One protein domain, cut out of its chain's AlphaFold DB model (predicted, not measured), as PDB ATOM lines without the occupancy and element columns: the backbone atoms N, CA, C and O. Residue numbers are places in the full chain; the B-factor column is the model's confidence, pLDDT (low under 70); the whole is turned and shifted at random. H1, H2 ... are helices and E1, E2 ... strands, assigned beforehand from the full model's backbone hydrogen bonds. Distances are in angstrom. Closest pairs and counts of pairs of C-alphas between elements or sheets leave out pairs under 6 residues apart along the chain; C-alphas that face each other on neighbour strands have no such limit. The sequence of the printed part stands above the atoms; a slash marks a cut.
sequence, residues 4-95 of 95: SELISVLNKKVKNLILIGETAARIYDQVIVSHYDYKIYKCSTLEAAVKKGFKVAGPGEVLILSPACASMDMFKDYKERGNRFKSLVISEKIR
ATOM      1  N   SER A   4     188.256 203.523 192.600       87.12
ATOM      2  CA  SER A   4     187.796 202.134 192.735       87.12
ATOM      3  C   SER A   4     186.269 202.003 192.885       87.12
ATOM      4  O   SER A   4     185.635 201.219 192.171       87.12
ATOM      5  N   GLU A   5     185.644 202.827 193.731       89.19
ATOM      6  CA  GLU A   5     184.183 202.851 193.900       89.19
ATOM      7  C   GLU A   5     183.449 203.300 192.630       89.19
ATOM      8  O   GLU A   5     182.444 202.699 192.239       89.19
ATOM      9  N   LEU A   6     183.973 204.324 191.946       88.50
ATOM     10  CA  LEU A   6     183.422 204.805 190.680       88.50
ATOM     11  C   LEU A   6     183.442 203.685 189.634       88.50
ATOM     12  O   LEU A   6     182.422 203.425 189.002       88.50
ATOM     13  N   ILE A   7     184.569 202.987 189.492       89.88
ATOM     14  CA  ILE A   7     184.741 201.876 188.547       89.88
ATOM     15  C   ILE A   7     183.715 200.763 188.813       89.88
ATOM     16  O   ILE A   7     183.067 200.283 187.881       89.88
ATOM     17  N   SER A   8     183.489 200.411 190.083       90.44
ATOM     18  CA  SER A   8     182.478 199.416 190.475       90.44
ATOM     19  C   SER A   8     181.061 199.804 190.030       90.44
ATOM     20  O   SER A   8     180.285 198.951 189.586       90.44
ATOM     21  N   VAL A   9     180.714 201.092 190.105       91.88
ATOM     22  CA  VAL A   9     179.418 201.604 189.631       91.88
ATOM     23  C   VAL A   9     179.355 201.629 188.104       91.88
ATOM     24  O   VAL A   9     178.339 201.216 187.539       91.88
ATOM     25  N   LEU A  10     180.424 202.074 187.433       92.69
ATOM     26  CA  LEU A  10     180.493 202.139 185.970       92.69
ATOM     27  C   LEU A  10     180.226 200.760 185.353       92.69
ATOM     28  O   LEU A  10     179.321 200.632 184.527       92.69
ATOM     29  N   ASN A  11     180.892 199.718 185.852       90.62
ATOM     30  CA  ASN A  11     180.728 198.340 185.373       90.62
ATOM     31  C   ASN A  11     179.291 197.805 185.447       90.62
ATOM     32  O   ASN A  11     178.944 196.874 184.731       90.62
ATOM     33  N   LYS A  12     178.440 198.377 186.304       91.38
ATOM     34  CA  LYS A  12     177.050 197.928 186.486       91.38
ATOM     35  C   LYS A  12     176.031 198.765 185.721       91.38
ATOM     36  O   LYS A  12     174.876 198.354 185.614       91.38
ATOM     37  N   LYS A  13     176.391 199.983 185.309       93.12
ATOM     38  CA  LYS A  13     175.407 201.016 184.937       93.12
ATOM     39  C   LYS A  13     175.679 201.694 183.603       93.12
ATOM     40  O   LYS A  13     174.742 202.283 183.065       93.12
ATOM     41  N   VAL A  14     176.902 201.649 183.074       94.50
ATOM     42  CA  VAL A  14     177.235 202.372 181.839       94.50
ATOM     43  C   VAL A  14     177.557 201.430 180.690       94.50
ATOM     44  O   VAL A  14     178.189 200.399 180.867       94.50
ATOM     45  N   LYS A  15     177.141 201.827 179.486       94.88
ATOM     46  CA  LYS A  15     177.523 201.180 178.219       94.88
ATOM     47  C   LYS A  15     178.730 201.850 177.563       94.88
ATOM     48  O   LYS A  15     179.479 201.226 176.814       94.88
ATOM     49  N   ASN A  16     178.903 203.144 177.828       96.19
ATOM     50  CA  ASN A  16     179.947 203.982 177.260       96.19
ATOM     51  C   ASN A  16     180.482 204.928 178.343       96.19
ATOM     52  O   ASN A  16     179.699 205.531 179.078       96.19
ATOM     53  N   LEU A  17     181.800 205.102 178.391       96.12
ATOM     54  CA  LEU A  17     182.499 206.071 179.229       96.12
ATOM     55  C   LEU A  17     183.196 207.097 178.330       96.12
ATOM     56  O   LEU A  17     184.036 206.738 177.506       96.12
ATOM     57  N   ILE A  18     182.858 208.377 178.483       96.75
ATOM     58  CA  ILE A  18     183.476 209.475 177.729       96.75
ATOM     59  C   ILE A  18     184.271 210.339 178.705       96.75
ATOM     60  O   ILE A  18     183.708 210.893 179.645       96.75
ATOM     61  N   LEU A  19     185.578 210.430 178.481       95.25
ATOM     62  CA  LEU A  19     186.533 211.103 179.355       95.25
ATOM     63  C   LEU A  19     187.041 212.389 178.699       95.25
ATOM     64  O   LEU A  19     187.408 212.382 177.520       95.25
ATOM     65  N   ILE A  20     187.090 213.470 179.478       93.44
ATOM     66  CA  ILE A  20     187.616 214.784 179.086       93.44
ATOM     67  C   ILE A  20     188.423 215.409 180.226       93.44
ATOM     68  O   ILE A  20     188.277 215.004 181.380       93.44
ATOM     69  N   GLY A  21     189.220 216.424 179.896       89.25
ATOM     70  CA  GLY A  21     189.972 217.212 180.872       89.25
ATOM     71  C   GLY A  21     191.189 216.488 181.439       89.25
ATOM     72  O   GLY A  21     191.546 215.383 181.020       89.25
ATOM     73  N   GLU A  22     191.834 217.120 182.413       85.31
ATOM     74  CA  GLU A  22     193.122 216.662 182.953       85.31
ATOM     75  C   GLU A  22     193.005 215.307 183.671       85.31
ATOM     76  O   GLU A  22     193.893 214.454 183.611       85.31
ATOM     77  N   THR A  23     191.856 215.059 184.306       86.62
ATOM     78  CA  THR A  23     191.637 213.834 185.091       86.62
ATOM     79  C   THR A  23     191.297 212.615 184.220       86.62
ATOM     80  O   THR A  23     191.337 211.479 184.701       86.62
ATOM     81  N   ALA A  24     191.048 212.809 182.918       90.75
ATOM     82  CA  ALA A  24     190.740 211.728 181.982       90.75
ATOM     83  C   ALA A  24     191.812 210.629 181.961       90.75
ATOM     84  O   ALA A  24     191.471 209.448 181.924       90.75
ATOM     85  N   ALA A  25     193.096 211.004 181.994       90.06
ATOM     86  CA  ALA A  25     194.195 210.040 181.983       90.06
ATOM     87  C   ALA A  25     194.185 209.164 183.243       90.06
ATOM     88  O   ALA A  25     194.196 207.944 183.140       90.06
ATOM     89  N   ARG A  26     194.032 209.775 184.423       90.00
ATOM     90  CA  ARG A  26     194.037 209.055 185.707       90.00
ATOM     91  C   ARG A  26     192.866 208.081 185.847       90.00
ATOM     92  O   ARG A  26     193.064 206.969 186.323       90.00
ATOM     93  N   ILE A  27     191.659 208.487 185.436       91.44
ATOM     94  CA  ILE A  27     190.490 207.590 185.433       91.44
ATOM     95  C   ILE A  27     190.727 206.447 184.449       91.44
ATOM     96  O   ILE A  27     190.487 205.292 184.786       91.44
ATOM     97  N   TYR A  28     191.224 206.755 183.247       93.19
ATOM     98  CA  TYR A  28     191.523 205.741 182.243       93.19
ATOM     99  C   TYR A  28     192.510 204.696 182.764       93.19
ATOM    100  O   TYR A  28     192.216 203.511 182.660       93.19
ATOM    101  N   ASP A  29     193.622 205.122 183.364       93.06
ATOM    102  CA  ASP A  29     194.670 204.225 183.856       93.06
ATOM    103  C   ASP A  29     194.145 203.267 184.935       93.06
ATOM    104  O   ASP A  29     194.502 202.092 184.933       93.06
ATOM    105  N   GLN A  30     193.244 203.723 185.812       92.56
ATOM    106  CA  GLN A  30     192.606 202.846 186.803       92.56
ATOM    107  C   GLN A  30     191.541 201.930 186.187       92.56
ATOM    108  O   GLN A  30     191.424 200.772 186.587       92.56
ATOM    109  N   VAL A  31     190.785 202.410 185.194       93.06
ATOM    110  CA  VAL A  31     189.781 201.590 184.497       93.06
ATOM    111  C   VAL A  31     190.447 200.457 183.719       93.06
ATOM    112  O   VAL A  31     189.980 199.328 183.811       93.06
ATOM    113  N   ILE A  32     191.535 200.712 182.985       92.75
ATOM    114  CA  ILE A  32     192.156 199.685 182.126       92.75
ATOM    115  C   ILE A  32     192.828 198.550 182.901       92.75
ATOM    116  O   ILE A  32     192.942 197.451 182.367       92.75
ATOM    117  N   VAL A  33     193.293 198.809 184.128       91.94
ATOM    118  CA  VAL A  33     193.859 197.767 185.006       91.94
ATOM    119  C   VAL A  33     192.775 197.036 185.801       91.94
ATOM    120  O   VAL A  33     193.038 195.990 186.389       91.94
ATOM    121  N   SER A  34     191.554 197.573 185.812       86.94
ATOM    122  CA  SER A  34     190.364 196.904 186.328       86.94
ATOM    123  C   SER A  34     189.663 196.108 185.221       86.94
ATOM    124  O   SER A  34     189.843 196.366 184.033       86.94
ATOM    125  N   HIS A  35     188.823 195.145 185.590       85.69
ATOM    126  CA  HIS A  35     187.921 194.523 184.621       85.69
ATOM    127  C   HIS A  35     186.818 195.521 184.232       85.69
ATOM    128  O   HIS A  35     186.174 196.067 185.128       85.69
ATOM    129  N   TYR A  36     186.588 195.750 182.933       91.56
ATOM    130  CA  TYR A  36     185.534 196.638 182.429       91.56
ATOM    131  C   TYR A  36     184.848 196.067 181.178       91.56
ATOM    132  O   TYR A  36     185.500 195.421 180.362       91.56
ATOM    133  N   ASP A  37     183.545 196.330 181.024       90.81
ATOM    134  CA  ASP A  37     182.703 195.804 179.924       90.81
ATOM    135  C   ASP A  37     181.961 196.915 179.147       90.81
ATOM    136  O   ASP A  37     180.839 196.774 178.664       90.81
ATOM    137  N   TYR A  38     182.574 198.094 179.052       94.00
ATOM    138  CA  TYR A  38     182.021 199.248 178.340       94.00
ATOM    139  C   TYR A  38     183.059 199.892 177.428       94.00
ATOM    140  O   TYR A  38     184.269 199.763 177.615       94.00
ATOM    141  N   LYS A  39     182.597 200.644 176.427       95.44
ATOM    142  CA  LYS A  39     183.502 201.341 175.503       95.44
ATOM    143  C   LYS A  39     184.002 202.636 176.125       95.44
ATOM    144  O   LYS A  39     183.214 203.391 176.689       95.44
ATOM    145  N   ILE A  40     185.292 202.922 175.973       96.31
ATOM    146  CA  ILE A  40     185.908 204.148 176.489       96.31
ATOM    147  C   ILE A  40     186.284 205.070 175.332       96.31
ATOM    148  O   ILE A  40     186.885 204.642 174.346       96.31
ATOM    149  N   TYR A  41     185.959 206.353 175.462       96.75
ATOM    150  CA  TYR A  41     186.290 207.386 174.488       96.75
ATOM    151  C   TYR A  41     186.967 208.565 175.181       96.75
ATOM    152  O   TYR A  41     186.428 209.114 176.136       96.75
ATOM    153  N   LYS A  42     188.127 208.987 174.678       95.81
ATOM    154  CA  LYS A  42     188.799 210.212 175.127       95.81
ATOM    155  C   LYS A  42     188.451 211.352 174.174       95.81
ATOM    156  O   LYS A  42     188.495 211.174 172.955       95.81
ATOM    157  N   CYS A  43     188.082 212.506 174.712       95.31
ATOM    158  CA  CYS A  43     187.782 213.714 173.948       95.31
ATOM    159  C   CYS A  43     188.536 214.908 174.548       95.31
ATOM    160  O   CYS A  43     188.806 214.946 175.744       95.31
ATOM    161  N   SER A  44     188.885 215.883 173.710       91.44
ATOM    162  CA  SER A  44     189.630 217.076 174.130       91.44
ATOM    163  C   SER A  44     188.733 218.208 174.638       91.44
ATOM    164  O   SER A  44     189.192 219.046 175.404       91.44
ATOM    165  N   THR A  45     187.459 218.241 174.237       93.06
ATOM    166  CA  THR A  45     186.503 219.297 174.606       93.06
ATOM    167  C   THR A  45     185.143 218.726 175.003       93.06
ATOM    168  O   THR A  45     184.797 217.593 174.645       93.06
ATOM    169  N   LEU A  46     184.344 219.522 175.723       93.69
ATOM    170  CA  LEU A  46     182.976 219.148 176.094       93.69
ATOM    171  C   LEU A  46     182.079 219.007 174.855       93.69
ATOM    172  O   LEU A  46     181.263 218.095 174.790       93.69
ATOM    173  N   GLU A  47     182.276 219.848 173.842       95.06
ATOM    174  CA  GLU A  47     181.615 219.779 172.536       95.06
ATOM    175  C   GLU A  47     181.864 218.431 171.854       95.06
ATOM    176  O   GLU A  47     180.923 217.758 171.425       95.06
ATOM    177  N   ALA A  48     183.132 218.015 171.786       96.06
ATOM    178  CA  ALA A  48     183.507 216.737 171.195       96.06
ATOM    179  C   ALA A  48     182.912 215.563 171.987       96.06
ATOM    180  O   ALA A  48     182.422 214.607 171.382       96.06
ATOM    181  N   ALA A  49     182.894 215.659 173.319       96.31
ATOM    182  CA  ALA A  49     182.302 214.647 174.187       96.31
ATOM    183  C   ALA A  49     180.782 214.531 174.019       96.31
ATOM    184  O   ALA A  49     180.277 213.418 173.888       96.31
ATOM    185  N   VAL A  50     180.054 215.652 173.961       96.25
ATOM    186  CA  VAL A  50     178.600 215.652 173.730       96.25
ATOM    187  C   VAL A  50     178.289 215.051 172.362       96.25
ATOM    188  O   VAL A  50     177.510 214.102 172.280       96.25
ATOM    189  N   LYS A  51     178.969 215.506 171.302       95.75
ATOM    190  CA  LYS A  51     178.798 214.955 169.949       95.75
ATOM    191  C   LYS A  51     179.099 213.455 169.897       95.75
ATOM    192  O   LYS A  51     178.385 212.690 169.247       95.75
ATOM    193  N   LYS A  52     180.147 213.010 170.595       97.12
ATOM    194  CA  LYS A  52     180.475 211.587 170.714       97.12
ATOM    195  C   LYS A  52     179.377 210.822 171.450       97.12
ATOM    196  O   LYS A  52     179.017 209.747 170.983       97.12
ATOM    197  N   GLY A  53     178.833 211.389 172.525       96.00
ATOM    198  CA  GLY A  53     177.708 210.853 173.290       96.00
ATOM    199  C   GLY A  53     176.492 210.577 172.417       96.00
ATOM    200  O   GLY A  53     176.033 209.443 172.374       96.00
ATOM    201  N   PHE A  54     176.045 211.564 171.637       94.88
ATOM    202  CA  PHE A  54     174.934 211.388 170.691       94.88
ATOM    203  C   PHE A  54     175.213 210.341 169.607       94.88
ATOM    204  O   PHE A  54     174.302 209.647 169.176       94.88
ATOM    205  N   LYS A  55     176.471 210.193 169.172       95.38
ATOM    206  CA  LYS A  55     176.842 209.199 168.155       95.38
ATOM    207  C   LYS A  55     176.834 207.758 168.681       95.38
ATOM    208  O   LYS A  55     176.663 206.836 167.890       95.38
ATOM    209  N   VAL A  56     177.125 207.551 169.966       96.00
ATOM    210  CA  VAL A  56     177.267 206.203 170.554       96.00
ATOM    211  C   VAL A  56     176.067 205.779 171.392       96.00
ATOM    212  O   VAL A  56     175.931 204.587 171.659       96.00
ATOM    213  N   ALA A  57     175.228 206.728 171.809       94.00
ATOM    214  CA  ALA A  57     173.980 206.454 172.501       94.00
ATOM    215  C   ALA A  57     172.898 206.023 171.502       94.00
ATOM    216  O   ALA A  57     172.705 206.651 170.460       94.00
ATOM    217  N   GLY A  58     172.189 204.949 171.831       88.62
ATOM    218  CA  GLY A  58     171.020 204.486 171.092       88.62
ATOM    219  C   GLY A  58     169.721 205.192 171.509       88.62
ATOM    220  O   GLY A  58     169.674 205.879 172.535       88.62
ATOM    221  N   PRO A  59     168.627 204.999 170.750       89.44
ATOM    222  CA  PRO A  59     167.297 205.443 171.156       89.44
ATOM    223  C   PRO A  59     166.921 204.916 172.549       89.44
ATOM    224  O   PRO A  59     167.088 203.733 172.838       89.44
ATOM    225  N   GLY A  60     166.407 205.798 173.409       90.19
ATOM    226  CA  GLY A  60     166.013 205.462 174.784       90.19
ATOM    227  C   GLY A  60     167.164 205.400 175.796       90.19
ATOM    228  O   GLY A  60     166.912 205.184 176.982       90.19
ATOM    229  N   GLU A  61     168.412 205.613 175.374       93.06
ATOM    230  CA  GLU A  61     169.554 205.688 176.285       93.06
ATOM    231  C   GLU A  61     169.749 207.097 176.866       93.06
ATOM    232  O   GLU A  61     169.256 208.099 176.345       93.06
ATOM    233  N   VAL A  62     170.488 207.175 177.975       93.75
ATOM    234  CA  VAL A  62     170.713 208.416 178.723       93.75
ATOM    235  C   VAL A  62     172.150 208.888 178.544       93.75
ATOM    236  O   VAL A  62     173.095 208.152 178.824       93.75
ATOM    237  N   LEU A  63     172.313 210.152 178.154       94.00
ATOM    238  CA  LEU A  63     173.586 210.861 178.221       94.00
ATOM    239  C   LEU A  63     173.646 211.671 179.523       94.00
ATOM    240  O   LEU A  63     172.832 212.571 179.730       94.00
ATOM    241  N   ILE A  64     174.615 211.366 180.387       94.12
ATOM    242  CA  ILE A  64     174.795 212.019 181.690       94.12
ATOM    243  C   ILE A  64     176.142 212.743 181.761       94.12
ATOM    244  O   ILE A  64     177.172 212.205 181.358       94.12
ATOM    245  N   LEU A  65     176.141 213.955 182.318       93.00
ATOM    246  CA  LEU A  65     177.357 214.658 182.716       93.00
ATOM    247  C   LEU A  65     177.589 214.444 184.219       93.00
ATOM    248  O   LEU A  65     176.932 215.078 185.040       93.00
ATOM    249  N   SER A  66     178.537 213.571 184.569       87.94
ATOM    250  CA  SER A  66     178.960 213.315 185.956       87.94
ATOM    251  C   SER A  66     180.492 213.355 186.053       87.94
ATOM    252  O   SER A  66     181.155 212.332 185.902       87.94
ATOM    253  N   PRO A  67     181.089 214.546 186.218       76.88
ATOM    254  CA  PRO A  67     182.517 214.757 185.989       76.88
ATOM    255  C   PRO A  67     183.427 214.293 187.135       76.88
ATOM    256  O   PRO A  67     184.637 214.393 186.978       76.88
ATOM    257  N   ALA A  68     182.875 213.839 188.273       75.19
ATOM    258  CA  ALA A  68     183.586 213.335 189.465       75.19
ATOM    259  C   ALA A  68     184.706 214.241 190.042       75.19
ATOM    260  O   ALA A  68     185.367 213.868 191.007       75.19
ATOM    261  N   CYS A  69     184.936 215.422 189.463       74.94
ATOM    262  CA  CYS A  69     186.083 216.294 189.689       74.94
ATOM    263  C   CYS A  69     185.695 217.777 189.545       74.94
ATOM    264  O   CYS A  69     184.663 218.137 188.947       74.94
ATOM    265  N   ALA A  70     186.554 218.645 190.094       74.56
ATOM    266  CA  ALA A  70     186.441 220.095 189.965       74.56
ATOM    267  C   ALA A  70     186.379 220.520 188.486       74.56
ATOM    268  O   ALA A  70     186.865 219.823 187.606       74.56
ATOM    269  N   SER A  71     185.711 221.637 188.203       71.81
ATOM    270  CA  SER A  71     185.516 222.163 186.840       71.81
ATOM    271  C   SER A  71     186.585 223.148 186.383       71.81
ATOM    272  O   SER A  71     186.524 223.598 185.246       71.81
ATOM    273  N   MET A  72     187.484 223.531 187.292       66.62
ATOM    274  CA  MET A  72     188.368 224.694 187.168       66.62
ATOM    275  C   MET A  72     189.460 224.541 186.104       66.62
ATOM    276  O   MET A  72     190.111 225.517 185.753       66.62
ATOM    277  N   ASP A  73     189.668 223.329 185.598       75.38
ATOM    278  CA  ASP A  73     190.624 223.029 184.534       75.38
ATOM    279  C   ASP A  73     190.127 223.486 183.154       75.38
ATOM    280  O   ASP A  73     190.923 223.876 182.303       75.38
ATOM    281  N   MET A  74     188.810 223.459 182.928       74.69
ATOM    282  CA  MET A  74     188.200 223.767 181.628       74.69
ATOM    283  C   MET A  74     187.139 224.875 181.679       74.69
ATOM    284  O   MET A  74     186.719 225.360 180.629       74.69
ATOM    285  N   PHE A  75     186.668 225.250 182.870       83.31
ATOM    286  CA  PHE A  75     185.557 226.184 183.073       83.31
ATOM    287  C   PHE A  75     185.792 227.052 184.309       83.31
ATOM    288  O   PHE A  75     186.451 226.632 185.257       83.31
ATOM    289  N   LYS A  76     185.168 228.229 184.351       81.56
ATOM    290  CA  LYS A  76     185.192 229.130 185.509       81.56
ATOM    291  C   LYS A  76     184.580 228.495 186.754       81.56
ATOM    292  O   LYS A  76     185.039 228.751 187.860       81.56
ATOM    293  N   ASP A  77     183.512 227.717 186.593       86.31
ATOM    294  CA  ASP A  77     182.838 227.019 187.686       86.31
ATOM    295  C   ASP A  77     181.951 225.863 187.178       86.31
ATOM    296  O   ASP A  77     181.820 225.595 185.977       86.31
ATOM    297  N   TYR A  78     181.334 225.136 188.114       85.88
ATOM    298  CA  TYR A  78     180.481 223.994 187.790       85.88
ATOM    299  C   TYR A  78     179.180 224.405 187.082       85.88
ATOM    300  O   TYR A  78     178.619 223.589 186.344       85.88
ATOM    301  N   LYS A  79     178.695 225.640 187.294       90.31
ATOM    302  CA  LYS A  79     177.471 226.155 186.666       90.31
ATOM    303  C   LYS A  79     177.729 226.449 185.201       90.31
ATOM    304  O   LYS A  79     176.916 226.062 184.369       90.31
ATOM    305  N   GLU A  80     178.861 227.067 184.875       91.75
ATOM    306  CA  GLU A  80     179.274 227.295 183.492       91.75
ATOM    307  C   GLU A  80     179.383 225.969 182.734       91.75
ATOM    308  O   GLU A  80     178.770 225.821 181.676       91.75
ATOM    309  N   ARG A  81     180.056 224.965 183.313       93.06
ATOM    310  CA  ARG A  81     180.151 223.617 182.728       93.06
ATOM    311  C   ARG A  81     178.772 222.999 182.475       93.06
ATOM    312  O   ARG A  81     178.514 222.479 181.387       93.06
ATOM    313  N   GLY A  82     177.873 223.069 183.461       92.69
ATOM    314  CA  GLY A  82     176.506 222.553 183.343       92.69
ATOM    315  C   GLY A  82     175.673 223.291 182.291       92.69
ATOM    316  O   GLY A  82     175.007 222.658 181.470       92.69
ATOM    317  N   ASN A  83     175.759 224.623 182.260       94.75
ATOM    318  CA  ASN A  83     175.084 225.459 181.269       94.75
ATOM    319  C   ASN A  83     175.599 225.168 179.858       94.75
ATOM    320  O   ASN A  83     174.799 225.007 178.937       94.75
ATOM    321  N   ARG A  84     176.920 225.028 179.691       94.31
ATOM    322  CA  ARG A  84     177.529 224.681 178.404       94.31
ATOM    323  C   ARG A  84     177.055 223.316 177.922       94.31
ATOM    324  O   ARG A  84     176.622 223.205 176.779       94.31
ATOM    325  N   PHE A  85     177.052 222.305 178.793       95.62
ATOM    326  CA  PHE A  85     176.524 220.979 178.464       95.62
ATOM    327  C   PHE A  85     175.058 221.036 178.031       95.62
ATOM    328  O   PHE A  85     174.714 220.491 176.984       95.62
ATOM    329  N   LYS A  86     174.204 221.749 178.778       95.19
ATOM    330  CA  LYS A  86     172.786 221.916 178.431       95.19
ATOM    331  C   LYS A  86     172.611 222.548 177.049       95.19
ATOM    332  O   LYS A  86     171.851 222.019 176.241       95.19
ATOM    333  N   SER A  87     173.325 223.635 176.760       95.69
ATOM    334  CA  SER A  87     173.254 224.309 175.458       95.69
ATOM    335  C   SER A  87     173.701 223.400 174.310       95.69
ATOM    336  O   SER A  87     173.047 223.365 173.269       95.69
ATOM    337  N   LEU A  88     174.766 222.620 174.508       95.88
ATOM    338  CA  LEU A  88     175.255 221.667 173.507       95.88
ATOM    339  C   LEU A  88     174.262 220.530 173.255       95.88
ATOM    340  O   LEU A  88     173.995 220.194 172.104       95.88
ATOM    341  N   VAL A  89     173.668 219.975 174.315       94.44
ATOM    342  CA  VAL A  89     172.639 218.929 174.205       94.44
ATOM    343  C   VAL A  89     171.406 219.439 173.458       94.44
ATOM    344  O   VAL A  89     170.867 218.720 172.621       94.44
ATOM    345  N   ILE A  90     170.965 220.673 173.727       93.69
ATOM    346  CA  ILE A  90     169.850 221.292 172.995       93.69
ATOM    347  C   ILE A  90     170.212 221.457 171.514       93.69
ATOM    348  O   ILE A  90     169.415 221.092 170.655       93.69
ATOM    349  N   SER A  91     171.420 221.938 171.211       91.38
ATOM    350  CA  SER A  91     171.867 222.135 169.829       91.38
ATOM    351  C   SER A  91     171.952 220.837 169.019       91.38
ATOM    352  O   SER A  91     171.638 220.869 167.833       91.38
ATOM    353  N   GLU A  92     172.386 219.720 169.608       89.12
ATOM    354  CA  GLU A  92     172.455 218.430 168.897       89.12
ATOM    355  C   GLU A  92     171.072 217.774 168.741       89.12
ATOM    356  O   GLU A  92     170.864 217.051 167.776       89.12
ATOM    357  N   LYS A  93     170.100 218.051 169.625       79.19
ATOM    358  CA  LYS A  93     168.714 217.556 169.478       79.19
ATOM    359  C   LYS A  93     167.913 218.228 168.359       79.19
ATOM    360  O   LYS A  93     166.884 217.693 167.965       79.19
ATOM    361  N   ILE A  94     168.319 219.424 167.932       69.56
ATOM    362  CA  ILE A  94     167.628 220.211 166.895       69.56
ATOM    363  C   ILE A  94     168.129 219.838 165.484       69.56
ATOM    364  O   ILE A  94     167.565 220.289 164.490       69.56
ATOM    365  N   ARG A  95     169.182 219.019 165.390       59.25
ATOM    366  CA  ARG A  95     169.724 218.494 164.133       59.25
ATOM    367  C   ARG A  95     169.030 217.209 163.717       59.25
ATOM    368  O   ARG A  95     168.880 217.039 162.489       59.25
TER     369      ARG A  95
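Overview. This is residues 4 to 95 of the 95 residues of an uncharacterized protein of marine sediment metagenome (UniProt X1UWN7). A parallel ribbon of two strands, E1 beside E2, lies in the middle, with H1 and H2 toward one end of the long axis and H3, then H4, toward the other. The printed part has 92 residues, mostly helix in its named elements, ordered H1, E1, H2, E2, H3, H4. It is compact, radius of gyration of the C-alphas 13.3 A, spanning 37 by 33 by 19 A.

Arrangement. H1, residues 4 to 13, is close to but not clearly touching H2, residues 24 to 33, about perpendicular at 79 degrees; their closest C-alphas, Ile 7 and Val 31, are 6.5 A apart. E1, residues 16 to 19, and E2, residues 39 to 42, are parallel neighbours, N 17 and O 39 within hydrogen-bond range at 2.8 A. E1, H2, E2 form a strand-helix-strand unit, parallel neighbours with a helix between, its crossover right-handed. The closest C-alphas of E1 and H3, residues 46 to 56, are Ile 18 and Ala 49, 6.4 A apart. H4, residues 78 to 93, touches H3 with residues 85 to 92 alone, the same way at a steep tilt of 43 degrees; the closest C-alphas, Glu 47 and Leu 88, are 6.7 A apart. O i to N i+4 pairs are within range throughout H3 and H4, and 5 of 6 in H1 and in H2.

Along the chain. H1 runs 14.7 A from C-alpha 4 at (187.796, 202.134, 192.735), E1 9.9 A, H2 14.6 A, E2 10.3 A, H3 15.2 A, and H4 22.7 A to C-alpha 93 at (168.714, 217.556, 169.478).

Size, cuts and confidence. The farthest C-alphas, Val 33 and Ile 94, are 39.0 A apart. The printed part has no cut; the link H3 to H4, residues 57 to 77, is long. Residues 72 and 94 to 95 have pLDDT under 70.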